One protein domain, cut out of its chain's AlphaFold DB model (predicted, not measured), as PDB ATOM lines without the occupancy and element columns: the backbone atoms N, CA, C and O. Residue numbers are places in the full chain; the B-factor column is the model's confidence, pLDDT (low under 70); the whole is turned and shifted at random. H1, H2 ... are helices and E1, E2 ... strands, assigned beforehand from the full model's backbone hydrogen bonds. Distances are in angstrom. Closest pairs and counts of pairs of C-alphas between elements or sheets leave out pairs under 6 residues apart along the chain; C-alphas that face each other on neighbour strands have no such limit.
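What this domain is: This is residues 30 to 211 of the 600 residues of an uncharacterized protein of Actinobacteria bacterium (UniProt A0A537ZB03). Two antiparallel sheets stand partly face to face as a sandwich, with their strands crossed: E1 E7 E2 E5 form the larger, strongly twisted and curled sheet, and E4 E3 E6 form the smaller one. The short helix H2 follows E7 with no residue between them at one end of the larger sheet, while H1 is set off from both sheets, between two long stretches with no named element, residues 30 to 50 and 60 to 74. The printed part has 182 residues with two named helices and seven named strands, in the order H1 E1 E2 E3 E4 E5 E6 E7 H2. The class is mostly strand, although under half of the residues are in named elements. The whole is compact, with a radius of gyration of the C-alphas of 16.7 A and spans of 52 by 36 by 28 A.

How they stand to each other: The larger sheet runs, strand beside strand, E1 (residues 75 to 86), E7 (187 to 199), E2 (107 to 117) and E5 (163 to 167). From edge to edge its strands' lines turn by 123 degrees; E1 bends by 51 degrees at residue 83 and E2 by 69 degrees at residue 110. E1 and E7 are antiparallel at 160 degrees, with N 77 and O 195 2.8 A apart, within hydrogen-bond range. E7 and E2 are antiparallel at 163 degrees, with N 192 and O 115 within range at 2.8 A. E2 and E5 are antiparallel, with N 109 and O 165 within range at 2.9 A. The smaller sheet runs E4 (148 to 151), E3 (129 to 139) and E6 (172 to 181). E3 and E4 form a hairpin, with N 134 and O 150 within range at 2.7 A; E3 and E6 are antiparallel at 165 degrees, with N 135 and O 176 within range at 2.8 A. The two sheets form a sandwich, two sheets face to face: the facing parts are 8.2 A centre to centre, their planes 18 degrees apart and their strands at 40 degrees. Between the sheets, the closest C-alphas of E2 and E3 are those of Leu 116 and Leu 131, 6.3 A apart. H2 (200 to 205) is on the larger sheet at a height of 8.5 A and along E7 at 18 degrees on the local plane; its closest C-alpha pair with E2 is Gln 200 and Gly 107, 4.0 A apart. H1 (51 to 59) is on neither sheet and is apart from H2. Every O i to N i+4 pair is within hydrogen-bond range in H2, and 3 of 5 in H1.

Where its parts are: E7 is the longest strand, 36.5 A from first to last C-alpha; it begins at Met 187, C-alpha (3.385, 20.117, 35.123), and ends at Pro 199, C-alpha (15.089, -7.751, 55.637). E1 measures 31.6 A, E2 27.3 A and E5 12.7 A. In the smaller sheet E3 measures 29.6 A, E6 28.4 A and E4 10.8 A. H1 measures 13.4 A and begins at Pro 51, C-alpha (-8.296, 6.373, 60.374). H2 measures 8.8 A and ends at Gln 205, C-alpha (13.256, -15.010, 62.623).

The domain as a whole: The two C-alphas farthest apart are those of Ala 184 and Gln 205, 53.6 A. The printed part, residues 30 to 211, has no cut. The links H1 to E1, E1 to E2, E2 to E3 and E4 to E5 are long; E5 to E6, E6 to E7 and E7 to H2 are tight. Residues 42 to 43 pair antiparallel with residues 75 to 76 of E1. The mean pLDDT of the printed part is 87.8, and residues 30 to 39 and 91 to 98 of the model are under 70.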
ATOM      1  N   PRO A  30      18.050  10.047  46.221       44.97
ATOM      2  CA  PRO A  30      16.975  10.763  45.555       44.97
ATOM      3  C   PRO A  30      17.209  10.850  44.047       44.97
ATOM      4  O   PRO A  30      18.304  11.208  43.607       44.97
ATOM      5  N   GLU A  31      16.150  10.570  43.283       51.78
ATOM      6  CA  GLU A  31      16.070  10.946  41.874       51.78
ATOM      7  C   GLU A  31      16.465  12.428  41.719       51.78
ATOM      8  O   GLU A  31      16.118  13.253  42.584       51.78
ATOM      9  N   PRO A  32      17.191  12.803  40.651       46.53
ATOM     10  CA  PRO A  32      17.609  14.182  40.433       46.53
ATOM     11  C   PRO A  32      16.431  15.164  40.579       46.53
ATOM     12  O   PRO A  32      15.373  14.950  40.002       46.53
ATOM     13  N   ASN A  33      16.627  16.264  41.316       48.31
ATOM     14  CA  ASN A  33      15.683  17.388  41.480       48.31
ATOM     15  C   ASN A  33      14.417  17.165  42.337       48.31
ATOM     16  O   ASN A  33      13.636  18.108  42.494       48.31
ATOM     17  N   PHE A  34      14.229  16.010  42.989       56.31
ATOM     18  CA  PHE A  34      13.165  15.886  43.996       56.31
ATOM     19  C   PHE A  34      13.576  16.580  45.309       56.31
ATOM     20  O   PHE A  34      14.335  16.039  46.113       56.31
ATOM     21  N   ALA A  35      13.096  17.811  45.522       53.00
ATOM     22  CA  ALA A  35      13.498  18.656  46.654       53.00
ATOM     23  C   ALA A  35      12.945  18.182  48.013       53.00
ATOM     24  O   ALA A  35      13.483  18.535  49.066       53.00
ATOM     25  N   ALA A  36      11.885  17.370  48.016       54.81
ATOM     26  CA  ALA A  36      11.408  16.731  49.232       54.81
ATOM     27  C   ALA A  36      12.386  15.621  49.647       54.81
ATOM     28  O   ALA A  36      12.616  14.668  48.908       54.81
ATOM     29  N   THR A  37      12.944  15.714  50.858       52.88
ATOM     30  CA  THR A  37      13.823  14.671  51.399       52.88
ATOM     31  C   THR A  37      13.105  13.321  51.336       52.88
ATOM     32  O   THR A  37      12.079  13.128  52.001       52.88
ATOM     33  N   ILE A  38      13.642  12.366  50.567       61.69
ATOM     34  CA  ILE A  38      13.292  10.955  50.731       61.69
ATOM     35  C   ILE A  38      13.754  10.596  52.143       61.69
ATOM     36  O   ILE A  38      14.941  10.430  52.409       61.69
ATOM     37  N   GLY A  39      12.819  10.657  53.092       59.66
ATOM     38  CA  GLY A  39      13.130  10.530  54.508       59.66
ATOM     39  C   GLY A  39      13.876   9.229  54.795       59.66
ATOM     40  O   GLY A  39      13.644   8.215  54.136       59.66
ATOM     41  N   GLN A  40      14.744   9.264  55.808       74.19
ATOM     42  CA  GLN A  40      15.422   8.070  56.307       74.19
ATOM     43  C   GLN A  40      14.409   6.945  56.591       74.19
ATOM     44  O   GLN A  40      13.264   7.244  56.968       74.19
ATOM     45  N   PRO A  41      14.812   5.665  56.446       84.56
ATOM     46  CA  PRO A  41      13.978   4.531  56.814       84.56
ATOM     47  C   PRO A  41      13.337   4.750  58.184       84.56
ATOM     48  O   PRO A  41      14.009   5.072  59.165       84.56
ATOM     49  N   ARG A  42      12.015   4.607  58.248       91.12
ATOM     50  CA  ARG A  42      11.234   4.870  59.465       91.12
ATOM     51  C   ARG A  42      10.501   3.614  59.920       91.12
ATOM     52  O   ARG A  42      10.254   2.735  59.100       91.12
ATOM     53  N   PRO A  43      10.091   3.503  61.193       93.25
ATOM     54  CA  PRO A  43       9.283   2.371  61.632       93.25
ATOM     55  C   PRO A  43       8.003   2.221  60.797       93.25
ATOM     56  O   PRO A  43       7.382   3.216  60.407       93.25
ATOM     57  N   CYS A  44       7.561   0.979  60.580       94.69
ATOM     58  CA  CYS A  44       6.283   0.649  59.932       94.69
ATOM     59  C   CYS A  44       5.075   0.940  60.846       94.69
ATOM     60  O   CYS A  44       4.248   0.070  61.131       94.69
ATOM     61  N   ALA A  45       5.005   2.167  61.359       92.56
ATOM     62  CA  ALA A  45       3.946   2.673  62.218       92.56
ATOM     63  C   ALA A  45       2.699   3.056  61.413       92.56
ATOM     64  O   ALA A  45       2.771   3.361  60.211       92.56
ATOM     65  N   LEU A  46       1.553   3.068  62.090       91.00
ATOM     66  CA  LEU A  46       0.299   3.582  61.554       91.00
ATOM     67  C   LEU A  46       0.458   5.035  61.075       91.00
ATOM     68  O   LEU A  46       0.995   5.880  61.786       91.00
ATOM     69  N   ASP A  47      -0.057   5.339  59.883       86.00
ATOM     70  CA  ASP A  47      -0.248   6.725  59.447       86.00
ATOM     71  C   ASP A  47      -1.493   7.288  60.147       86.00
ATOM     72  O   ASP A  47      -2.619   6.917  59.815       86.00
ATOM     73  N   SER A  48      -1.300   8.145  61.151       83.06
ATOM     74  CA  SER A  48      -2.387   8.677  61.986       83.06
ATOM     75  C   SER A  48      -3.345   9.608  61.238       83.06
ATOM     76  O   SER A  48      -4.438   9.869  61.739       83.06
ATOM     77  N   ARG A  49      -2.970  10.070  60.040       81.00
ATOM     78  CA  ARG A  49      -3.808  10.919  59.178       81.00
ATOM     79  C   ARG A  49      -4.950  10.149  58.518       81.00
ATOM     80  O   ARG A  49      -5.887  10.761  58.026       81.00
ATOM     81  N   ASP A  50      -4.877   8.819  58.513       80.62
ATOM     82  CA  ASP A  50      -5.847   7.954  57.856       80.62
ATOM     83  C   ASP A  50      -6.453   6.950  58.857       80.62
ATOM     84  O   ASP A  50      -5.837   5.927  59.195       80.62
ATOM     85  N   PRO A  51      -7.676   7.209  59.353       81.25
ATOM     86  CA  PRO A  51      -8.296   6.373  60.374       81.25
ATOM     87  C   PRO A  51      -8.654   4.966  59.867       81.25
ATOM     88  O   PRO A  51      -8.846   4.059  60.686       81.25
ATOM     89  N   TYR A  52      -8.718   4.744  58.550       88.81
ATOM     90  CA  TYR A  52      -9.120   3.463  57.968       88.81
ATOM     91  C   TYR A  52      -8.008   2.423  58.069       88.81
ATOM     92  O   TYR A  52      -8.279   1.267  58.415       88.81
ATOM     93  N   GLN A  53      -6.746   2.839  57.921       88.56
ATOM     94  CA  GLN A  53      -5.602   1.953  58.140       88.56
ATOM     95  C   GLN A  53      -5.621   1.361  59.554       88.56
ATOM     96  O   GLN A  53      -5.426   0.156  59.713       88.56
ATOM     97  N   LYS A  54      -5.971   2.144  60.586       89.94
ATOM     98  CA  LYS A  54      -6.025   1.673  61.986       89.94
ATOM     99  C   LYS A  54      -6.892   0.423  62.162       89.94
ATOM    100  O   LYS A  54      -6.597  -0.417  63.017       89.94
ATOM    101  N   LYS A  55      -7.956   0.274  61.365       88.69
ATOM    102  CA  LYS A  55      -8.844  -0.895  61.416       88.69
ATOM    103  C   LYS A  55      -8.116  -2.181  61.022       88.69
ATOM    104  O   LYS A  55      -8.247  -3.172  61.738       88.69
ATOM    105  N   PHE A  56      -7.303  -2.155  59.965       89.25
ATOM    106  CA  PHE A  56      -6.461  -3.295  59.578       89.25
ATOM    107  C   PHE A  56      -5.475  -3.643  60.683       89.25
ATOM    108  O   PHE A  56      -5.345  -4.809  61.049       89.25
ATOM    109  N   TYR A  57      -4.857  -2.626  61.292       91.75
ATOM    110  CA  TYR A  57      -3.875  -2.864  62.341       91.75
ATOM    111  C   TYR A  57      -4.499  -3.584  63.549       91.75
ATOM    112  O   TYR A  57      -3.931  -4.544  64.069       91.75
ATOM    113  N   LYS A  58      -5.704  -3.167  63.960       91.31
ATOM    114  CA  LYS A  58      -6.465  -3.825  65.032       91.31
ATOM    115  C   LYS A  58      -6.868  -5.256  64.674       91.31
ATOM    116  O   LYS A  58      -6.704  -6.144  65.505       91.31
ATOM    117  N   LEU A  59      -7.377  -5.480  63.460       90.00
ATOM    118  CA  LEU A  59      -7.818  -6.803  62.996       90.00
ATOM    119  C   LEU A  59      -6.663  -7.809  62.914       90.00
ATOM    120  O   LEU A  59      -6.842  -8.982  63.221       90.00
ATOM    121  N   GLU A  60      -5.471  -7.344  62.555       91.12
ATOM    122  CA  GLU A  60      -4.238  -8.139  62.549       91.12
ATOM    123  C   GLU A  60      -3.611  -8.296  63.952       91.12
ATOM    124  O   GLU A  60      -2.635  -9.032  64.142       91.12
ATOM    125  N   GLY A  61      -4.165  -7.616  64.960       92.56
ATOM    126  CA  GLY A  61      -3.748  -7.716  66.357       92.56
ATOM    127  C   GLY A  61      -2.518  -6.884  66.734       92.56
ATOM    128  O   GLY A  61      -1.880  -7.198  67.744       92.56
ATOM    129  N   TRP A  62      -2.171  -5.848  65.965       94.06
ATOM    130  CA  TRP A  62      -1.138  -4.875  66.343       94.06
ATOM    131  C   TRP A  62      -1.630  -3.981  67.490       94.06
ATOM    132  O   TRP A  62      -2.824  -3.684  67.600       94.06
ATOM    133  N   LYS A  63      -0.721  -3.583  68.383       92.75
ATOM    134  CA  LYS A  63      -1.068  -2.967  69.672       92.75
ATOM    135  C   LYS A  63      -0.922  -1.442  69.654       92.75
ATOM    136  O   LYS A  63      -0.047  -0.901  68.987       92.75
ATOM    137  N   ALA A  64      -1.806  -0.782  70.400       89.94
ATOM    138  CA  ALA A  64      -1.741   0.642  70.723       89.94
ATOM    139  C   ALA A  64      -0.563   0.937  71.687       89.94
ATOM    140  O   ALA A  64      -0.102  -0.001  72.342       89.94
ATOM    141  N   PRO A  65      -0.125   2.204  71.829       87.44
ATOM    142  CA  PRO A  65      -0.627   3.398  71.131       87.44
ATOM    143  C   PRO A  65      -0.123   3.529  69.689       87.44
ATOM    144  O   PRO A  65      -0.858   4.038  68.845       87.44
ATOM    145  N   ASP A  66       1.057   2.986  69.390       85.31
ATOM    146  CA  ASP A  66       1.799   3.338  68.173       85.31
ATOM    147  C   ASP A  66       1.435   2.499  66.946       85.31
ATOM    148  O   ASP A  66       1.715   2.900  65.816       85.31
ATOM    149  N   TYR A  67       0.804   1.334  67.149       92.81
ATOM    150  CA  TYR A  67       0.401   0.423  66.076       92.81
ATOM    151  C   TYR A  67       1.532   0.207  65.059       92.81
ATOM    152  O   TYR A  67       1.407   0.548  63.888       92.81
ATOM    153  N   VAL A  68       2.653  -0.355  65.511       94.75
ATOM    154  CA  VAL A  68       3.822  -0.623  64.659       94.75
ATOM    155  C   VAL A  68       3.776  -2.062  64.147       94.75
ATOM    156  O   VAL A  68       3.701  -3.005  64.939       94.75
ATOM    157  N   ARG A  69       3.828  -2.245  62.821       94.81
ATOM    158  CA  ARG A  69       3.979  -3.571  62.200       94.81
ATOM    159  C   ARG A  69       5.409  -4.055  62.387       94.81
ATOM    160  O   ARG A  69       6.343  -3.327  62.076       94.81
ATOM    161  N   TYR A  70       5.558  -5.284  62.879       96.25
ATOM    162  CA  TYR A  70       6.842  -5.951  63.142       96.25
ATOM    163  C   TYR A  70       7.893  -5.015  63.789       96.25
ATOM    164  O   TYR A  70       8.904  -4.688  63.158       96.25
ATOM    165  N   PRO A  71       7.654  -4.549  65.033       95.12
ATOM    166  CA  PRO A  71       8.530  -3.587  65.702       95.12
ATOM    167  C   PRO A  71       9.994  -4.047  65.727       95.12
ATOM    168  O   PRO A  71      10.279  -5.197  66.057       95.12
ATOM    169  N   GLY A  72      10.916  -3.155  65.353       93.81
ATOM    170  CA  GLY A  72      12.357  -3.440  65.291       93.81
ATOM    171  C   GLY A  72      12.803  -4.343  64.132       93.81
ATOM    172  O   GLY A  72      13.983  -4.679  64.045       93.81
ATOM    173  N   ALA A  73      11.886  -4.754  63.252       96.69
ATOM    174  CA  ALA A  73      12.179  -5.611  62.103       96.69
ATOM    175  C   ALA A  73      11.699  -5.035  60.764       96.69
ATOM    176  O   ALA A  73      12.331  -5.304  59.746       96.69
ATOM    177  N   CYS A  74      10.592  -4.290  60.755       97.06
ATOM    178  CA  CYS A  74      10.066  -3.651  59.554       97.06
ATOM    179  C   CYS A  74      10.520  -2.196  59.445       97.06
ATOM    180  O   CYS A  74      10.422  -1.424  60.405       97.06
ATOM    181  N   GLU A  75      10.932  -1.832  58.240       95.12
ATOM    182  CA  GLU A  75      11.313  -0.487  57.838       95.12
ATOM    183  C   GLU A  75      10.378  -0.006  56.732       95.12
ATOM    184  O   GLU A  75      10.114  -0.722  55.768       95.12
ATOM    185  N   ARG A  76       9.879   1.219  56.849       94.81
ATOM    186  CA  ARG A  76       9.163   1.893  55.776       94.81
ATOM    187  C   ARG A  76      10.147   2.735  54.984       94.81
ATOM    188  O   ARG A  76      10.698   3.705  55.507       94.81
ATOM    189  N   LEU A  77      10.312   2.350  53.728       92.75
ATOM    190  CA  LEU A  77      11.166   2.974  52.730       92.75
ATOM    191  C   LEU A  77      10.299   3.827  51.805       92.75
ATOM    192  O   LEU A  77       9.153   3.464  51.537       92.75
ATOM    193  N   ARG A  78      10.827   4.956  51.339       91.56
ATOM    194  CA  ARG A  78      10.173   5.820  50.355       91.56
ATOM    195  C   ARG A  78      11.023   5.855  49.099       91.56
ATOM    196  O   ARG A  78      12.237   5.953  49.205       91.56
ATOM    197  N   PHE A  79      10.364   5.815  47.956       89.69
ATOM    198  CA  PHE A  79      10.977   5.930  46.641       89.69
ATOM    199  C   PHE A  79      10.234   6.984  45.826       89.69
ATOM    200  O   PHE A  79       9.059   7.279  46.097       89.69
ATOM    201  N   ALA A  80      10.916   7.537  44.835       89.00
ATOM    202  CA  ALA A  80      10.356   8.456  43.861       89.00
ATOM    203  C   ALA A  80      10.822   8.043  42.463       89.00
ATOM    204  O   ALA A  80      11.889   7.468  42.316       89.00
ATOM    205  N   TYR A  81      10.010   8.336  41.457       87.94
ATOM    206  CA  TYR A  81      10.345   8.205  40.049       87.94
ATOM    207  C   TYR A  81       9.934   9.500  39.343       87.94
ATOM    208  O   TYR A  81       8.769   9.910  39.409       87.94
ATOM    209  N   GLY A  82      10.904  10.159  38.714       86.12
ATOM    210  CA  GLY A  82      10.755  11.450  38.046       86.12
ATOM    211  C   GLY A  82      12.099  12.183  37.923       86.12
ATOM    212  O   GLY A  82      13.130  11.584  38.210       86.12
ATOM    213  N   PRO A  83      12.108  13.463  37.510       89.25
ATOM    214  CA  PRO A  83      10.946  14.276  37.163       89.25
ATOM    215  C   PRO A  83      10.204  13.747  35.937       89.25
ATOM    216  O   PRO A  83      10.802  13.421  34.914       89.25
ATOM    217  N   ILE A  84       8.877  13.707  36.028       88.56
ATOM    218  CA  ILE A  84       7.993  13.485  34.886       88.56
ATOM    219  C   ILE A  84       7.460  14.850  34.467       88.56
ATOM    220  O   ILE A  84       6.649  15.449  35.174       88.56
ATOM    221  N   LEU A  85       7.903  15.336  33.307       90.44
ATOM    222  CA  LEU A  85       7.296  16.497  32.667       90.44
ATOM    223  C   LEU A  85       6.028  16.051  31.932       90.44
ATOM    224  O   LEU A  85       6.103  15.489  30.839       90.44
ATOM    225  N   VAL A  86       4.874  16.288  32.548       88.81
ATOM    226  CA  VAL A  86       3.568  15.914  32.003       88.81
ATOM    227  C   VAL A  86       3.130  16.969  30.999       88.81
ATOM    228  O   VAL A  86       2.985  18.147  31.347       88.81
ATOM    229  N   LYS A  87       2.926  16.556  29.750       87.94
ATOM    230  CA  LYS A  87       2.438  17.437  28.683       87.94
ATOM    231  C   LYS A  87       0.934  17.697  28.837       87.94
ATOM    232  O   LYS A  87       0.236  16.884  29.448       87.94
ATOM    233  N   PRO A  88       0.408  18.798  28.277       84.00
ATOM    234  CA  PRO A  88      -1.031  19.032  28.242       84.00
ATOM    235  C   PRO A  88      -1.743  17.873  27.544       84.00
ATOM    236  O   PRO A  88      -1.366  17.498  26.437       84.00
ATOM    237  N   GLY A  89      -2.736  17.287  28.211       71.69
ATOM    238  CA  GLY A  89      -3.549  16.219  27.636       71.69
ATOM    239  C   GLY A  89      -2.805  14.904  27.470       71.69
ATOM    240  O   GLY A  89      -3.281  14.022  26.762       71.69
ATOM    241  N   GLN A  90      -1.635  14.774  28.105       77.62
ATOM    242  CA  GLN A  90      -0.910  13.517  28.133       77.62
ATOM    243  C   GLN A  90      -1.815  12.443  28.727       77.62
ATOM    244  O   GLN A  90      -2.211  12.552  29.880       77.62
ATOM    245  N   ASN A  91      -2.092  11.418  27.928       61.69
ATOM    246  CA  ASN A  91      -2.832  10.220  28.315       61.69
ATOM    247  C   ASN A  91      -2.126   8.971  27.746       61.69
ATOM    248  O   ASN A  91      -2.732   8.027  27.244       61.69
ATOM    249  N   ASP A  92      -0.790   9.013  27.734       64.25
ATOM    250  CA  ASP A  92       0.055   7.972  27.149       64.25
ATOM    251  C   ASP A  92       0.415   6.901  28.179       64.25
ATOM    252  O   ASP A  92       0.820   7.216  29.301       64.25
ATOM    253  N   VAL A  93       0.346   5.629  27.768       56.47
ATOM    254  CA  VAL A  93       0.973   4.535  28.516       56.47
ATOM    255  C   VAL A  93       2.458   4.538  28.200       56.47
ATOM    256  O   VAL A  93       2.873   4.244  27.077       56.47
ATOM    257  N   LEU A  94       3.270   4.826  29.209       60.19
ATOM    258  CA  LEU A  94       4.717   4.797  29.095       60.19
ATOM    259  C   LEU A  94       5.251   3.561  29.813       60.19
ATOM    260  O   LEU A  94       5.110   3.418  31.027       60.19
ATOM    261  N   VAL A  95       5.878   2.666  29.047       59.03
ATOM    262  CA  VAL A  95       6.792   1.650  29.580       59.03
ATOM    263  C   VAL A  95       8.188   2.196  29.390       59.03
ATOM    264  O   VAL A  95       8.733   2.160  28.287       59.03
ATOM    265  N   THR A  96       8.778   2.731  30.447       54.28
ATOM    266  CA  THR A  96      10.187   3.100  30.376       54.28
ATOM    267  C   THR A  96      11.033   1.856  30.639       54.28
ATOM    268  O   THR A  96      10.817   1.195  31.654       54.28
ATOM    269  N   PRO A  97      12.031   1.534  29.792       48.78
ATOM    270  CA  PRO A  97      12.943   0.399  30.000       48.78
ATOM    271  C   PRO A  97      13.898   0.604  31.195       48.78
ATOM    272  O   PRO A  97      14.858  -0.144  31.364       48.78
ATOM    273  N   VAL A  98      13.667   1.636  32.006       58.22
ATOM    274  CA  VAL A  98      14.509   2.011  33.135       58.22
ATOM    275  C   VAL A  98      14.044   1.242  34.365       58.22
ATOM    276  O   VAL A  98      12.853   1.191  34.676       58.22
ATOM    277  N   THR A  99      15.002   0.624  35.054       75.06
ATOM    278  CA  THR A  99      14.753   0.023  36.364       75.06
ATOM    279  C   THR A  99      14.412   1.138  37.350       75.06
ATOM    280  O   THR A  99      15.193   2.075  37.480       75.06
ATOM    281  N   ILE A 100      13.271   1.046  38.029       86.00
ATOM    282  CA  ILE A 100      12.906   1.985  39.099       86.00
ATOM    283  C   ILE A 100      13.489   1.536  40.438       86.00
ATOM    284  O   ILE A 100      13.772   0.350  40.648       86.00
ATOM    285  N   GLU A 101      13.638   2.478  41.365       88.06
ATOM    286  CA  GLU A 101      14.189   2.184  42.682       88.06
ATOM    287  C   GLU A 101      13.340   1.186  43.479       88.06
ATOM    288  O   GLU A 101      12.108   1.130  43.405       88.06
ATOM    289  N   LYS A 102      14.008   0.388  44.304       89.94
ATOM    290  CA  LYS A 102      13.374  -0.595  45.182       89.94
ATOM    291  C   LYS A 102      14.296  -0.906  46.361       89.94
ATOM    292  O   LYS A 102      15.446  -0.465  46.359       89.94
ATOM    293  N   PRO A 103      13.864  -1.713  47.348       91.44
ATOM    294  CA  PRO A 103      14.780  -2.170  48.383       91.44
ATOM    295  C   PRO A 103      15.997  -2.891  47.773       91.44
ATOM    296  O   PRO A 103      15.873  -3.777  46.918       91.44
ATOM    297  N   ASP A 104      17.177  -2.505  48.243       88.31
ATOM    298  CA  ASP A 104      18.500  -2.902  47.741       88.31
ATOM    299  C   ASP A 104      18.974  -4.273  48.247       88.31
ATOM    300  O   ASP A 104      20.087  -4.715  47.972       88.31
ATOM    301  N   ARG A 105      18.124  -4.974  49.001       92.44
ATOM    302  CA  ARG A 105      18.466  -6.210  49.705       92.44
ATOM    303  C   ARG A 105      17.332  -7.221  49.672       92.44
ATOM    304  O   ARG A 105      16.167  -6.880  49.488       92.44
ATOM    305  N   ASN A 106      17.682  -8.487  49.888       97.75
ATOM    306  CA  ASN A 106      16.703  -9.568  49.968       97.75
ATOM    307  C   ASN A 106      15.775  -9.367  51.171       97.75
ATOM    308  O   ASN A 106      16.225  -9.016  52.270       97.75
ATOM    309  N   GLY A 107      14.494  -9.665  50.994       97.88
ATOM    310  CA  GLY A 107      13.523  -9.592  52.076       97.88
ATOM    311  C   GLY A 107      12.090  -9.674  51.588       97.88
ATOM    312  O   GLY A 107      11.814 -10.265  50.547       97.88
ATOM    313  N   PHE A 108      11.177  -9.097  52.365       98.50
ATOM    314  CA  PHE A 108       9.743  -9.183  52.121       98.50
ATOM    315  C   PHE A 108       9.087  -7.812  52.136       98.50
ATOM    316  O   PHE A 108       9.250  -7.049  53.088       98.50
ATOM    317  N   ILE A 109       8.271  -7.549  51.121       97.69
ATOM    318  CA  ILE A 109       7.348  -6.418  51.103       97.69
ATOM    319  C   ILE A 109       6.074  -6.815  51.832       97.69
ATOM    320  O   ILE A 109       5.479  -7.852  51.548       97.69
ATOM    321  N   THR A 110       5.648  -5.977  52.769       97.00
ATOM    322  CA  THR A 110       4.455  -6.207  53.597       97.00
ATOM    323  C   THR A 110       3.402  -5.106  53.472       97.00
ATOM    324  O   THR A 110       2.286  -5.243  53.985       97.00
ATOM    325  N   ARG A 111       3.719  -4.025  52.753       95.44
ATOM    326  CA  ARG A 111       2.781  -2.971  52.363       95.44
ATOM    327  C   ARG A 111       3.344  -2.184  51.187       95.44
ATOM    328  O   ARG A 111       4.542  -1.919  51.168       95.44
ATOM    329  N   PHE A 112       2.471  -1.753  50.287       94.38
ATOM    330  CA  PHE A 112       2.797  -0.823  49.209       94.38
ATOM    331  C   PHE A 112       1.767   0.315  49.190       94.38
ATOM    332  O   PHE A 112       0.562   0.048  49.217       94.38
ATOM    333  N   LYS A 113       2.218   1.577  49.206       93.56
ATOM    334  CA  LYS A 113       1.362   2.773  49.108       93.56
ATOM    335  C   LYS A 113       1.931   3.748  48.069       93.56
ATOM    336  O   LYS A 113       2.944   4.371  48.374       93.56
ATOM    337  N   PRO A 114       1.285   3.925  46.911       91.38
ATOM    338  CA  PRO A 114       1.700   4.881  45.890       91.38
ATOM    339  C   PRO A 114       1.127   6.280  46.152       91.38
ATOM    340  O   PRO A 114       0.183   6.449  46.928       91.38
ATOM    341  N   ASN A 115       1.697   7.285  45.490       92.25
ATOM    342  CA  ASN A 115       1.175   8.642  45.396       92.25
ATOM    343  C   ASN A 115       1.771   9.375  44.175       92.25
ATOM    344  O   ASN A 115       2.733   8.910  43.571       92.25
ATOM    345  N   LEU A 116       1.231  10.549  43.851       92.94
ATOM    346  CA  LEU A 116       1.780  11.488  42.872       92.94
ATOM    347  C   LEU A 116       2.060  12.815  43.584       92.94
ATOM    348  O   LEU A 116       1.200  13.305  44.315       92.94
ATOM    349  N   MET A 117       3.253  13.378  43.412       93.25
ATOM    350  CA  MET A 117       3.667  14.608  44.093       93.25
ATOM    351  C   MET A 117       4.313  15.592  43.125       93.25
ATOM    352  O   MET A 117       4.938  15.194  42.150       93.25
ATOM    353  N   ARG A 118       4.190  16.883  43.418       92.00
ATOM    354  CA  ARG A 118       4.989  17.950  42.809       92.00
ATOM    355  C   ARG A 118       6.425  17.944  43.367       92.00
ATOM    356  O   ARG A 118       6.659  17.305  44.398       92.00
ATOM    357  N   PRO A 119       7.372  18.685  42.757       90.00
ATOM    358  CA  PRO A 119       8.752  18.769  43.246       90.00
ATOM    359  C   PRO A 119       8.860  19.271  44.697       90.00
ATOM    360  O   PRO A 119       9.767  18.880  45.427       90.00
ATOM    361  N   ASP A 120       7.906  20.101  45.133       89.19
ATOM    362  CA  ASP A 120       7.807  20.636  46.499       89.19
ATOM    363  C   ASP A 120       7.197  19.650  47.520       89.19
ATOM    364  O   ASP A 120       7.044  19.980  48.697       89.19
ATOM    365  N   GLY A 121       6.834  18.435  47.090       89.06
ATOM    366  CA  GLY A 121       6.214  17.401  47.920       89.06
ATOM    367  C   GLY A 121       4.702  17.553  48.124       89.06
ATOM    368  O   GLY A 121       4.097  16.723  48.808       89.06
ATOM    369  N   THR A 122       4.062  18.573  47.541       92.75
ATOM    370  CA  THR A 122       2.600  18.717  47.580       92.75
ATOM    371  C   THR A 122       1.921  17.738  46.626       92.75
ATOM    372  O   THR A 122       2.457  17.386  45.576       92.75
ATOM    373  N   VAL A 123       0.707  17.300  46.967       93.75
ATOM    374  CA  VAL A 123      -0.114  16.475  46.071       93.75
ATOM    375  C   VAL A 123      -0.980  17.400  45.206       93.75
ATOM    376  O   VAL A 123      -1.636  18.296  45.750       93.75
ATOM    377  N   PRO A 124      -0.971  17.257  43.870       94.00
ATOM    378  CA  PRO A 124      -1.827  18.053  43.002       94.00
ATOM    379  C   PRO A 124      -3.305  17.656  43.107       94.00
ATOM    380  O   PRO A 124      -3.583  16.481  43.332       94.00
ATOM    381  N   PRO A 125      -4.248  18.606  42.930       94.19
ATOM    382  CA  PRO A 125      -5.663  18.278  42.768       94.19
ATOM    383  C   PRO A 125      -5.885  17.341  41.577       94.19
ATOM    384  O   PRO A 125      -5.297  17.547  40.509       94.19
ATOM    385  N   VAL A 126      -6.747  16.338  41.756       92.88
ATOM    386  CA  VAL A 126      -6.967  15.266  40.773       92.88
ATOM    387  C   VAL A 126      -7.531  15.802  39.458       92.88
ATOM    388  O   VAL A 126      -7.177  15.323  38.386       92.88
ATOM    389  N   GLU A 127      -8.345  16.858  39.509       91.62
ATOM    390  CA  GLU A 127      -8.927  17.493  38.326       91.62
ATOM    391  C   GLU A 127      -7.919  18.301  37.493       91.62
ATOM    392  O   GLU A 127      -8.295  18.848  36.459       91.62
ATOM    393  N   GLN A 128      -6.668  18.425  37.951       92.75
ATOM    394  CA  GLN A 128      -5.585  19.079  37.214       92.75
ATOM    395  C   GLN A 128      -4.597  18.063  36.656       92.75
ATOM    396  O   GLN A 128      -4.333  18.064  35.457       92.75
ATOM    397  N   VAL A 129      -4.043  17.214  37.524       92.56
ATOM    398  CA  VAL A 129      -3.106  16.157  37.139       92.56
ATOM    399  C   VAL A 129      -3.190  15.007  38.134       92.56
ATOM    400  O   VAL A 129      -3.214  15.223  39.348       92.56
ATOM    401  N   HIS A 130      -3.224  13.777  37.635       92.00
ATOM    402  CA  HIS A 130      -3.327  12.591  38.478       92.00
ATOM    403  C   HIS A 130      -2.646  11.375  37.857       92.00
ATOM    404  O   HIS A 130      -2.406  11.308  36.654       92.00
ATOM    405  N   LEU A 131      -2.314  10.403  38.709       90.19
ATOM    406  CA  LEU A 131      -1.871   9.088  38.266       90.19
ATOM    407  C   LEU A 131      -3.117   8.323  37.816       90.19
ATOM    408  O   LEU A 131      -3.842   7.818  38.669       90.19
ATOM    409  N   HIS A 132      -3.357   8.293  36.507       87.06
ATOM    410  CA  HIS A 132      -4.501   7.605  35.915       87.06
ATOM    411  C   HIS A 132      -4.335   6.090  36.074       87.06
ATOM    412  O   HIS A 132      -5.182   5.407  36.642       87.06
ATOM    413  N   HIS A 133      -3.137   5.589  35.745       84.56
ATOM    414  CA  HIS A 133      -2.699   4.237  36.094       84.56
ATOM    415  C   HIS A 133      -1.218   4.205  36.432       84.56
ATOM    416  O   HIS A 133      -0.396   4.837  35.779       84.56
ATOM    417  N   GLY A 134      -0.850   3.387  37.405       86.81
ATOM    418  CA  GLY A 134       0.515   2.957  37.663       86.81
ATOM    419  C   GLY A 134       0.508   1.467  37.958       86.81
ATOM    420  O   GLY A 134      -0.210   1.015  38.847       86.81
ATOM    421  N   THR A 135       1.298   0.698  37.219       89.06
ATOM    422  CA  THR A 135       1.485  -0.736  37.441       89.06
ATOM    423  C   THR A 135       2.968  -1.033  37.606       89.06
ATOM    424  O   THR A 135       3.806  -0.631  36.797       89.06
ATOM    425  N   TRP A 136       3.293  -1.729  38.691       91.38
ATOM    426  CA  TRP A 136       4.655  -2.110  39.023       91.38
ATOM    427  C   TRP A 136       4.892  -3.548  38.589       91.38
ATOM    428  O   TRP A 136       4.152  -4.469  38.948       91.38
ATOM    429  N   LEU A 137       5.938  -3.720  37.798       91.62
ATOM    430  CA  LEU A 137       6.326  -4.958  37.140       91.62
ATOM    431  C   LEU A 137       7.687  -5.404  37.673       91.62
ATOM    432  O   LEU A 137       8.475  -4.580  38.137       91.62
ATOM    433  N   SER A 138       7.972  -6.701  37.601       92.19
ATOM    434  CA  SER A 138       9.253  -7.254  38.034       92.19
ATOM    435  C   SER A 138       9.838  -8.210  37.001       92.19
ATOM    436  O   SER A 138       9.104  -8.978  36.381       92.19
ATOM    437  N   GLU A 139      11.164  -8.203  36.880       90.75
ATOM    438  CA  GLU A 139      11.944  -9.270  36.251       90.75
ATOM    439  C   GLU A 139      12.903  -9.874  37.300       90.75
ATOM    440  O   GLU A 139      13.743  -9.149  37.846       90.75
ATOM    441  N   PRO A 140      12.779 -11.172  37.634       92.56
ATOM    442  CA  PRO A 140      11.737 -12.095  37.178       92.56
ATOM    443  C   PRO A 140      10.338 -11.730  37.689       92.56
ATOM    444  O   PRO A 140      10.178 -11.075  38.723       92.56
ATOM    445  N   SER A 141       9.305 -12.194  36.978       93.25
ATOM    446  CA  SER A 141       7.913 -12.011  37.410       93.25
ATOM    447  C   SER A 141       7.670 -12.683  38.761       93.25
ATOM    448  O   SER A 141       7.898 -13.885  38.925       93.25
ATOM    449  N   TYR A 142       7.130 -11.936  39.726       95.19
ATOM    450  CA  TYR A 142       6.726 -12.504  41.013       95.19
ATOM    451  C   TYR A 142       5.460 -13.358  40.913       95.19
ATOM    452  O   TYR A 142       5.306 -14.306  41.683       95.19
ATOM    453  N   GLY A 143       4.567 -13.070  39.966       94.25
ATOM    454  CA  GLY A 143       3.255 -13.711  39.860       94.25
ATOM    455  C   GLY A 143       2.749 -13.826  38.424       94.25
ATOM    456  O   GLY A 143       3.501 -14.184  37.519       94.25
ATOM    457  N   SER A 144       1.459 -13.556  38.203       92.50
ATOM    458  CA  SER A 144       0.832 -13.656  36.870       92.50
ATOM    459  C   SER A 144       0.849 -12.371  36.034       92.50
ATOM    460  O   SER A 144       0.208 -12.334  34.986       92.50
ATOM    461  N   GLY A 145       1.528 -11.321  36.491       90.06
ATOM    462  CA  GLY A 145       1.521  -9.998  35.869       90.06
ATOM    463  C   GLY A 145       2.125  -8.949  36.807       90.06
ATOM    464  O   GLY A 145       2.960  -9.317  37.641       90.06
ATOM    465  N   PRO A 146       1.697  -7.673  36.714       91.75
ATOM    466  CA  PRO A 146       2.086  -6.645  37.671       91.75
ATOM    467  C   PRO A 146       1.886  -7.106  39.115       91.75
ATOM    468  O   PRO A 146       0.882  -7.740  39.457       91.75
ATOM    469  N   PHE A 147       2.852  -6.787  39.974       91.44
ATOM    470  CA  PHE A 147       2.800  -7.174  41.380       91.44
ATOM    471  C   PHE A 147       2.050  -6.174  42.254       91.44
ATOM    472  O   PHE A 147       1.656  -6.498  43.377       91.44
ATOM    473  N   PHE A 148       1.852  -4.965  41.741       90.12
ATOM    474  CA  PHE A 148       1.073  -3.922  42.377       90.12
ATOM    475  C   PHE A 148       0.526  -2.960  41.316       90.12
ATOM    476  O   PHE A 148       1.135  -2.787  40.259       90.12
ATOM    477  N   ALA A 149      -0.617  -2.338  41.602       88.56
ATOM    478  CA  ALA A 149      -1.184  -1.283  40.779       88.56
ATOM    479  C   ALA A 149      -1.941  -0.262  41.624       88.56
ATOM    480  O   ALA A 149      -2.429  -0.585  42.709       88.56
ATOM    481  N   ALA A 150      -2.051   0.946  41.091       86.81
ATOM    482  CA  ALA A 150      -2.968   1.965  41.567       86.81
ATOM    483  C   ALA A 150      -3.355   2.906  40.434       86.81
ATOM    484  O   ALA A 150      -2.537   3.176  39.557       86.81
ATOM    485  N   GLY A 151      -4.567   3.434  40.501       84.38
ATOM    486  CA  GLY A 151      -4.955   4.638  39.782       84.38
ATOM    487  C   GLY A 151      -5.285   5.757  40.760       84.38
ATOM    488  O   GLY A 151      -4.665   5.918  41.822       84.38
ATOM    489  N   GLU A 152      -6.316   6.503  40.412       82.56
ATOM    490  CA  GLU A 152      -6.836   7.659  41.131       82.56
ATOM    491  C   GLU A 152      -7.396   7.292  42.498       82.56
ATOM    492  O   GLU A 152      -7.346   8.099  43.430       82.56
ATOM    493  N   GLU A 153      -7.865   6.054  42.653       84.19
ATOM    494  CA  GLU A 153      -8.351   5.542  43.923       84.19
ATOM    495  C   GLU A 153      -7.214   5.337  44.933       84.19
ATOM    496  O   GLU A 153      -7.485   5.282  46.121       84.19
ATOM    497  N   LYS A 154      -5.944   5.228  44.503       88.81
ATOM    498  CA  LYS A 154      -4.756   5.084  45.377       88.81
ATOM    499  C   LYS A 154      -4.889   3.978  46.445       88.81
ATOM    500  O   LYS A 154      -4.435   4.137  47.589       88.81
ATOM    501  N   THR A 155      -5.465   2.832  46.067       90.44
ATOM    502  CA  THR A 155      -5.631   1.676  46.963       90.44
ATOM    503  C   THR A 155      -4.280   1.247  47.543       90.44
ATOM    504  O   THR A 155      -3.341   0.905  46.829       90.44
ATOM    505  N   ILE A 156      -4.175   1.214  48.871       92.62
ATOM    506  CA  ILE A 156      -2.992   0.685  49.566       92.62
ATOM    507  C   ILE A 156      -3.062  -0.846  49.535       92.62
ATOM    508  O   ILE A 156      -4.105  -1.403  49.870       92.62
ATOM    509  N   ALA A 157      -1.958  -1.535  49.228       90.06
ATOM    510  CA  ALA A 157      -1.875  -2.997  49.327       90.06
ATOM    511  C   ALA A 157      -1.160  -3.431  50.616       90.06
ATOM    512  O   ALA A 157       0.071  -3.527  50.631       90.06
ATOM    513  N   PRO A 158      -1.882  -3.696  51.722       89.62
ATOM    514  CA  PRO A 158      -1.312  -4.350  52.890       89.62
ATOM    515  C   PRO A 158      -1.282  -5.871  52.701       89.62
ATOM    516  O   PRO A 158      -2.291  -6.494  52.376       89.62
ATOM    517  N   TYR A 159      -0.145  -6.491  53.006       95.12
ATOM    518  CA  TYR A 159      -0.079  -7.940  53.162       95.12
ATOM    519  C   TYR A 159      -0.591  -8.309  54.561       95.12
ATOM    520  O   TYR A 159      -0.254  -7.611  55.528       95.12
ATOM    521  N   PRO A 160      -1.385  -9.388  54.705       95.88
ATOM    522  CA  PRO A 160      -1.819  -9.842  56.018       95.88
ATOM    523  C   PRO A 160      -0.639 -10.198  56.925       95.88
ATOM    524  O   PRO A 160       0.396 -10.687  56.470       95.88
ATOM    525  N   ARG A 161      -0.813 -10.017  58.238       96.25
ATOM    526  CA  ARG A 161       0.214 -10.350  59.236       96.25
ATOM    527  C   ARG A 161       0.742 -11.782  59.065       96.25
ATOM    528  O   ARG A 161      -0.030 -12.736  58.998       96.25
ATOM    529  N   GLY A 162       2.066 -11.918  59.074       97.69
ATOM    530  CA  GLY A 162       2.790 -13.173  58.864       97.69
ATOM    531  C   GLY A 162       3.113 -13.479  57.399       97.69
ATOM    532  O   GLY A 162       3.768 -14.486  57.139       97.69
ATOM    533  N   TYR A 163       2.691 -12.630  56.458       98.44
ATOM    534  CA  TYR A 163       2.929 -12.807  55.028       98.44
ATOM    535  C   TYR A 163       3.573 -11.567  54.411       98.44
ATOM    536  O   TYR A 163       3.413 -10.450  54.906       98.44
ATOM    537  N   GLY A 164       4.277 -11.778  53.305       97.81
ATOM    538  CA  GLY A 164       4.826 -10.718  52.471       97.81
ATOM    539  C   GLY A 164       5.224 -11.247  51.099       97.81
ATOM    540  O   GLY A 164       5.340 -12.460  50.910       97.81
ATOM    541  N   MET A 165       5.466 -10.349  50.153       97.38
ATOM    542  CA  MET A 165       6.019 -10.716  48.853       97.38
ATOM    543  C   MET A 165       7.544 -10.768  48.934       97.38
ATOM    544  O   MET A 165       8.152  -9.749  49.276       97.38
ATOM    545  N   PRO A 166       8.169 -11.924  48.662       97.50
ATOM    546  CA  PRO A 166       9.617 -12.029  48.666       97.50
ATOM    547  C   PRO A 166      10.207 -11.258  47.484       97.50
ATOM    548  O   PRO A 166       9.710 -11.361  46.366       97.50
ATOM    549  N   ILE A 167      11.293 -10.537  47.740       96.50
ATOM    550  CA  ILE A 167      12.093  -9.857  46.721       96.50
ATOM    551  C   ILE A 167      13.575 -10.151  46.936       96.50
ATOM    552  O   ILE A 167      14.022 -10.422  48.060       96.50
ATOM    553  N   ARG A 168      14.354 -10.061  45.863       96.00
ATOM    554  CA  ARG A 168      15.814 -10.108  45.890       96.00
ATOM    555  C   ARG A 168      16.402  -8.744  45.565       96.00
ATOM    556  O   ARG A 168      15.812  -7.934  44.849       96.00
ATOM    557  N   ALA A 169      17.616  -8.518  46.053       90.69
ATOM    558  CA  ALA A 169      18.434  -7.368  45.684       90.69
ATOM    559  C   ALA A 169      18.592  -7.260  44.157       90.69
ATOM    560  O   ALA A 169      18.502  -6.167  43.612       90.69
ATOM    561  N   THR A 170      18.733  -8.406  43.489       92.25
ATOM    562  CA  THR A 170      19.012  -8.542  42.053       92.25
ATOM    563  C   THR A 170      17.797  -8.420  41.139       92.25
ATOM    564  O   THR A 170      17.980  -8.413  39.928       92.25
ATOM    565  N   ASP A 171      16.576  -8.405  41.678       92.44
ATOM    566  CA  ASP A 171      15.388  -8.258  40.833       92.44
ATOM    567  C   ASP A 171      15.395  -6.870  40.174       92.44
ATOM    568  O   ASP A 171      15.949  -5.918  40.723       92.44
ATOM    569  N   GLN A 172      14.752  -6.725  39.026       90.56
ATOM    570  CA  GLN A 172      14.537  -5.425  38.396       90.56
ATOM    571  C   GLN A 172      13.069  -5.054  38.513       90.56
ATOM    572  O   GLN A 172      12.199  -5.882  38.246       90.56
ATOM    573  N   TRP A 173      12.787  -3.822  38.928       90.62
ATOM    574  CA  TRP A 173      11.433  -3.280  38.919       90.62
ATOM    575  C   TRP A 173      11.255  -2.337  37.748       90.62
ATOM    576  O   TRP A 173      12.143  -1.550  37.443       90.62
ATOM    577  N   GLN A 174      10.092  -2.403  37.120       89.38
ATOM    578  CA  GLN A 174       9.696  -1.524  36.030       89.38
ATOM    579  C   GLN A 174       8.369  -0.865  36.390       89.38
ATOM    580  O   GLN A 174       7.576  -1.413  37.164       89.38
ATOM    581  N   LEU A 175       8.125   0.300  35.804       86.75
ATOM    582  CA  LEU A 175       6.892   1.047  35.979       86.75
ATOM    583  C   LEU A 175       6.248   1.271  34.616       86.75
ATOM    584  O   LEU A 175       6.832   1.913  33.745       86.75
ATOM    585  N   LEU A 176       5.038   0.739  34.450       86.25
ATOM    586  CA  LEU A 176       4.133   1.140  33.379       86.25
ATOM    587  C   LEU A 176       3.141   2.127  33.977       86.25
ATOM    588  O   LEU A 176       2.445   1.790  34.936       86.25
ATOM    589  N   TYR A 177       3.104   3.346  33.447       86.81
ATOM    590  CA  TYR A 177       2.286   4.412  34.013       86.81
ATOM    591  C   TYR A 177       1.605   5.265  32.949       86.81
ATOM    592  O   TYR A 177       2.066   5.372  31.815       86.81
ATOM    593  N   MET A 178       0.530   5.906  33.384       85.81
ATOM    594  CA  MET A 178      -0.205   6.944  32.691       85.81
ATOM    595  C   MET A 178      -0.493   8.047  33.711       85.81
ATOM    596  O   MET A 178      -1.183   7.830  34.708       85.81
ATOM    597  N   VAL A 179       0.100   9.219  33.497       88.62
ATOM    598  CA  VAL A 179      -0.194  10.424  34.278       88.62
ATOM    599  C   VAL A 179      -1.007  11.338  33.383       88.62
ATOM    600  O   VAL A 179      -0.488  11.805  32.371       88.62
ATOM    601  N   HIS A 180      -2.258  11.570  33.770       88.50
ATOM    602  CA  HIS A 180      -3.187  12.403  33.022       88.50
ATOM    603  C   HIS A 180      -3.024  13.865  33.408       88.50
ATOM    604  O   HIS A 180      -3.061  14.178  34.600       88.50
ATOM    605  N   SER A 181      -2.888  14.763  32.428       89.69
ATOM    606  CA  SER A 181      -2.955  16.217  32.648       89.69
ATOM    607  C   SER A 181      -4.197  16.809  32.003       89.69
ATOM    608  O   SER A 181      -4.338  16.833  30.782       89.69
ATOM    609  N   ALA A 182      -5.062  17.368  32.839       90.12
ATOM    610  CA  ALA A 182      -6.303  18.005  32.434       90.12
ATOM    611  C   ALA A 182      -6.162  19.509  32.148       90.12
ATOM    612  O   ALA A 182      -7.151  20.167  31.826       90.12
ATOM    613  N   VAL A 183      -4.954  20.069  32.260       91.50
ATOM    614  CA  VAL A 183      -4.672  21.508  32.127       91.50
ATOM    615  C   VAL A 183      -3.833  21.824  30.888       91.50
ATOM    616  O   VAL A 183      -3.150  20.962  30.342       91.50
ATOM    617  N   ALA A 184      -3.877  23.085  30.452       90.75
ATOM    618  CA  ALA A 184      -3.136  23.570  29.286       90.75
ATOM    619  C   ALA A 184      -1.628  23.758  29.532       90.75
ATOM    620  O   ALA A 184      -0.844  23.788  28.589       90.75
ATOM    621  N   ASN A 185      -1.217  23.910  30.794       90.94
ATOM    622  CA  ASN A 185       0.181  24.141  31.149       90.94
ATOM    623  C   ASN A 185       0.854  22.820  31.545       90.94
ATOM    624  O   ASN A 185       0.268  22.074  32.333       90.94
ATOM    625  N   PRO A 186       2.083  22.541  31.076       90.88
ATOM    626  CA  PRO A 186       2.852  21.400  31.553       90.88
ATOM    627  C   PRO A 186       3.047  21.435  33.072       90.88
ATOM    628  O   PRO A 186       3.178  22.506  33.670       90.88
ATOM    629  N   MET A 187       3.112  20.259  33.691       91.38
ATOM    630  CA  MET A 187       3.385  20.117  35.123       91.38
ATOM    631  C   MET A 187       4.524  19.128  35.338       91.38
ATOM    632  O   MET A 187       4.565  18.080  34.702       91.38
ATOM    633  N   GLU A 188       5.435  19.445  36.254       92.12
ATOM    634  CA  GLU A 188       6.422  18.482  36.736       92.12
ATOM    635  C   GLU A 188       5.849  17.726  37.935       92.12
ATOM    636  O   GLU A 188       5.337  18.334  38.881       92.12
ATOM    637  N   VAL A 189       5.924  16.398  37.893       92.81
ATOM    638  CA  VAL A 189       5.484  15.521  38.982       92.81
ATOM    639  C   VAL A 189       6.426  14.333  39.157       92.81
ATOM    640  O   VAL A 189       7.219  14.001  38.281       92.81
ATOM    641  N   TYR A 190       6.293  13.665  40.296       92.25
ATOM    642  CA  TYR A 190       7.003  12.452  40.666       92.25
ATOM    643  C   TYR A 190       5.984  11.410  41.112       92.25
ATOM    644  O   TYR A 190       5.120  11.685  41.956       92.25
ATOM    645  N   ILE A 191       6.101  10.195  40.584       91.88
ATOM    646  CA  ILE A 191       5.394   9.041  41.140       91.88
ATOM    647  C   ILE A 191       6.186   8.605  42.368       91.88
ATOM    648  O   ILE A 191       7.364   8.289  42.275       91.88
ATOM    649  N   THR A 192       5.552   8.598  43.533       91.88
ATOM    650  CA  THR A 192       6.195   8.222  44.798       91.88
ATOM    651  C   THR A 192       5.539   6.981  45.372       91.88
ATOM    652  O   THR A 192       4.359   6.723  45.132       91.88
ATOM    653  N   TYR A 193       6.283   6.187  46.133       92.31
ATOM    654  CA  TYR A 193       5.718   5.025  46.811       92.31
ATOM    655  C   TYR A 193       6.430   4.718  48.127       92.31
ATOM    656  O   TYR A 193       7.655   4.718  48.221       92.31
ATOM    657  N   ASP A 194       5.627   4.444  49.156       93.56
ATOM    658  CA  ASP A 194       6.066   3.951  50.458       93.56
ATOM    659  C   ASP A 194       5.952   2.416  50.481       93.56
ATOM    660  O   ASP A 194       4.861   1.859  50.298       93.56
ATOM    661  N   VAL A 195       7.059   1.739  50.784       95.19
ATOM    662  CA  VAL A 195       7.163   0.276  50.888       95.19
ATOM    663  C   VAL A 195       7.500  -0.106  52.324       95.19
ATOM    664  O   VAL A 195       8.526   0.313  52.852       95.19
ATOM    665  N   ASP A 196       6.665  -0.934  52.956       96.94
ATOM    666  CA  ASP A 196       7.011  -1.551  54.244       96.94
ATOM    667  C   ASP A 196       7.793  -2.835  53.958       96.94
ATOM    668  O   ASP A 196       7.260  -3.773  53.357       96.94
ATOM    669  N   PHE A 197       9.044  -2.883  54.397       97.38
ATOM    670  CA  PHE A 197      10.018  -3.906  54.052       97.38
ATOM    671  C   PHE A 197      10.608  -4.574  55.298       97.38
ATOM    672  O   PHE A 197      10.936  -3.914  56.282       97.38
ATOM    673  N   ILE A 198      10.767  -5.897  55.251       98.19
ATOM    674  CA  ILE A 198      11.438  -6.685  56.291       98.19
ATOM    675  C   ILE A 198      12.657  -7.372  55.666       98.19
ATOM    676  O   ILE A 198      12.474  -8.232  54.798       98.19
ATOM    677  N   PRO A 199      13.889  -7.071  56.118       97.38
ATOM    678  CA  PRO A 199      15.089  -7.751  55.637       97.38
ATOM    679  C   PRO A 199      15.042  -9.266  55.871       97.38
ATOM    680  O   PRO A 199      14.539  -9.732  56.897       97.38
ATOM    681  N   GLN A 200      15.631 -10.042  54.956       98.00
ATOM    682  CA  GLN A 200      15.565 -11.511  54.935       98.00
ATOM    683  C   GLN A 200      15.855 -12.178  56.290       98.00
ATOM    684  O   GLN A 200      15.095 -13.043  56.724       98.00
ATOM    685  N   ALA A 201      16.926 -11.771  56.981       97.50
ATOM    686  CA  ALA A 201      17.310 -12.360  58.267       97.50
ATOM    687  C   ALA A 201      16.228 -12.157  59.346       97.50
ATOM    688  O   ALA A 201      15.910 -13.074  60.105       97.50
ATOM    689  N   LYS A 202      15.605 -10.973  59.385       98.12
ATOM    690  CA  LYS A 202      14.495 -10.675  60.300       98.12
ATOM    691  C   LYS A 202      13.223 -11.408  59.889       98.12
ATOM    692  O   LYS A 202      12.515 -11.931  60.746       98.12
ATOM    693  N   ALA A 203      12.954 -11.503  58.590       98.19
ATOM    694  CA  ALA A 203      11.808 -12.236  58.067       98.19
ATOM    695  C   ALA A 203      11.864 -13.731  58.432       98.19
ATOM    696  O   ALA A 203      10.846 -14.298  58.823       98.19
ATOM    697  N   GLN A 204      13.052 -14.346  58.385       97.62
ATOM    698  CA  GLN A 204      13.272 -15.727  58.831       97.62
ATOM    699  C   GLN A 204      12.999 -15.899  60.329       97.62
ATOM    700  O   GLN A 204      12.269 -16.811  60.706       97.62
ATOM    701  N   GLN A 205      13.514 -14.995  61.174       97.75
ATOM    702  CA  GLN A 205      13.256 -15.010  62.623       97.75
ATOM    703  C   GLN A 205      11.762 -14.883  62.950       97.75
ATOM    704  O   GLN A 205      11.266 -15.519  63.876       97.75
ATOM    705  N   LEU A 206      11.040 -14.074  62.175       97.81
ATOM    706  CA  LEU A 206       9.602 -13.854  62.325       97.81
ATOM    707  C   LEU A 206       8.739 -14.936  61.655       97.81
ATOM    708  O   LEU A 206       7.518 -14.919  61.821       97.81
ATOM    709  N   GLY A 207       9.338 -15.847  60.884       97.81
ATOM    710  CA  GLY A 207       8.616 -16.865  60.122       97.81
ATOM    711  C   GLY A 207       7.684 -16.284  59.052       97.81
ATOM    712  O   GLY A 207       6.598 -16.827  58.839       97.81
ATOM    713  N   ILE A 208       8.073 -15.178  58.405       98.38
ATOM    714  CA  ILE A 208       7.281 -14.564  57.330       98.38
ATOM    715  C   ILE A 208       7.171 -15.534  56.156       98.38
ATOM    716  O   ILE A 208       8.167 -16.064  55.662       98.38
ATOM    717  N   LYS A 209       5.938 -15.760  55.705       98.12
ATOM    718  CA  LYS A 209       5.623 -16.663  54.599       98.12
ATOM    719  C   LYS A 209       5.449 -15.888  53.292       98.12
ATOM    720  O   LYS A 209       4.903 -14.781  53.312       98.12
ATOM    721  N   PRO A 210       5.855 -16.466  52.150       97.50
ATOM    722  CA  PRO A 210       5.684 -15.817  50.862       97.50
ATOM    723  C   PRO A 210       4.209 -15.751  50.457       97.50
ATOM    724  O   PRO A 210       3.448 -16.700  50.656       97.50
ATOM    725  N   ALA A 211       3.833 -14.636  49.843       97.75
ATOM    726  CA  ALA A 211       2.583 -14.453  49.128       97.75
ATOM    727  C   ALA A 211       2.865 -13.754  47.796       97.75
ATOM    728  O   ALA A 211       3.622 -12.787  47.756       97.75
TER     729      ALA A 211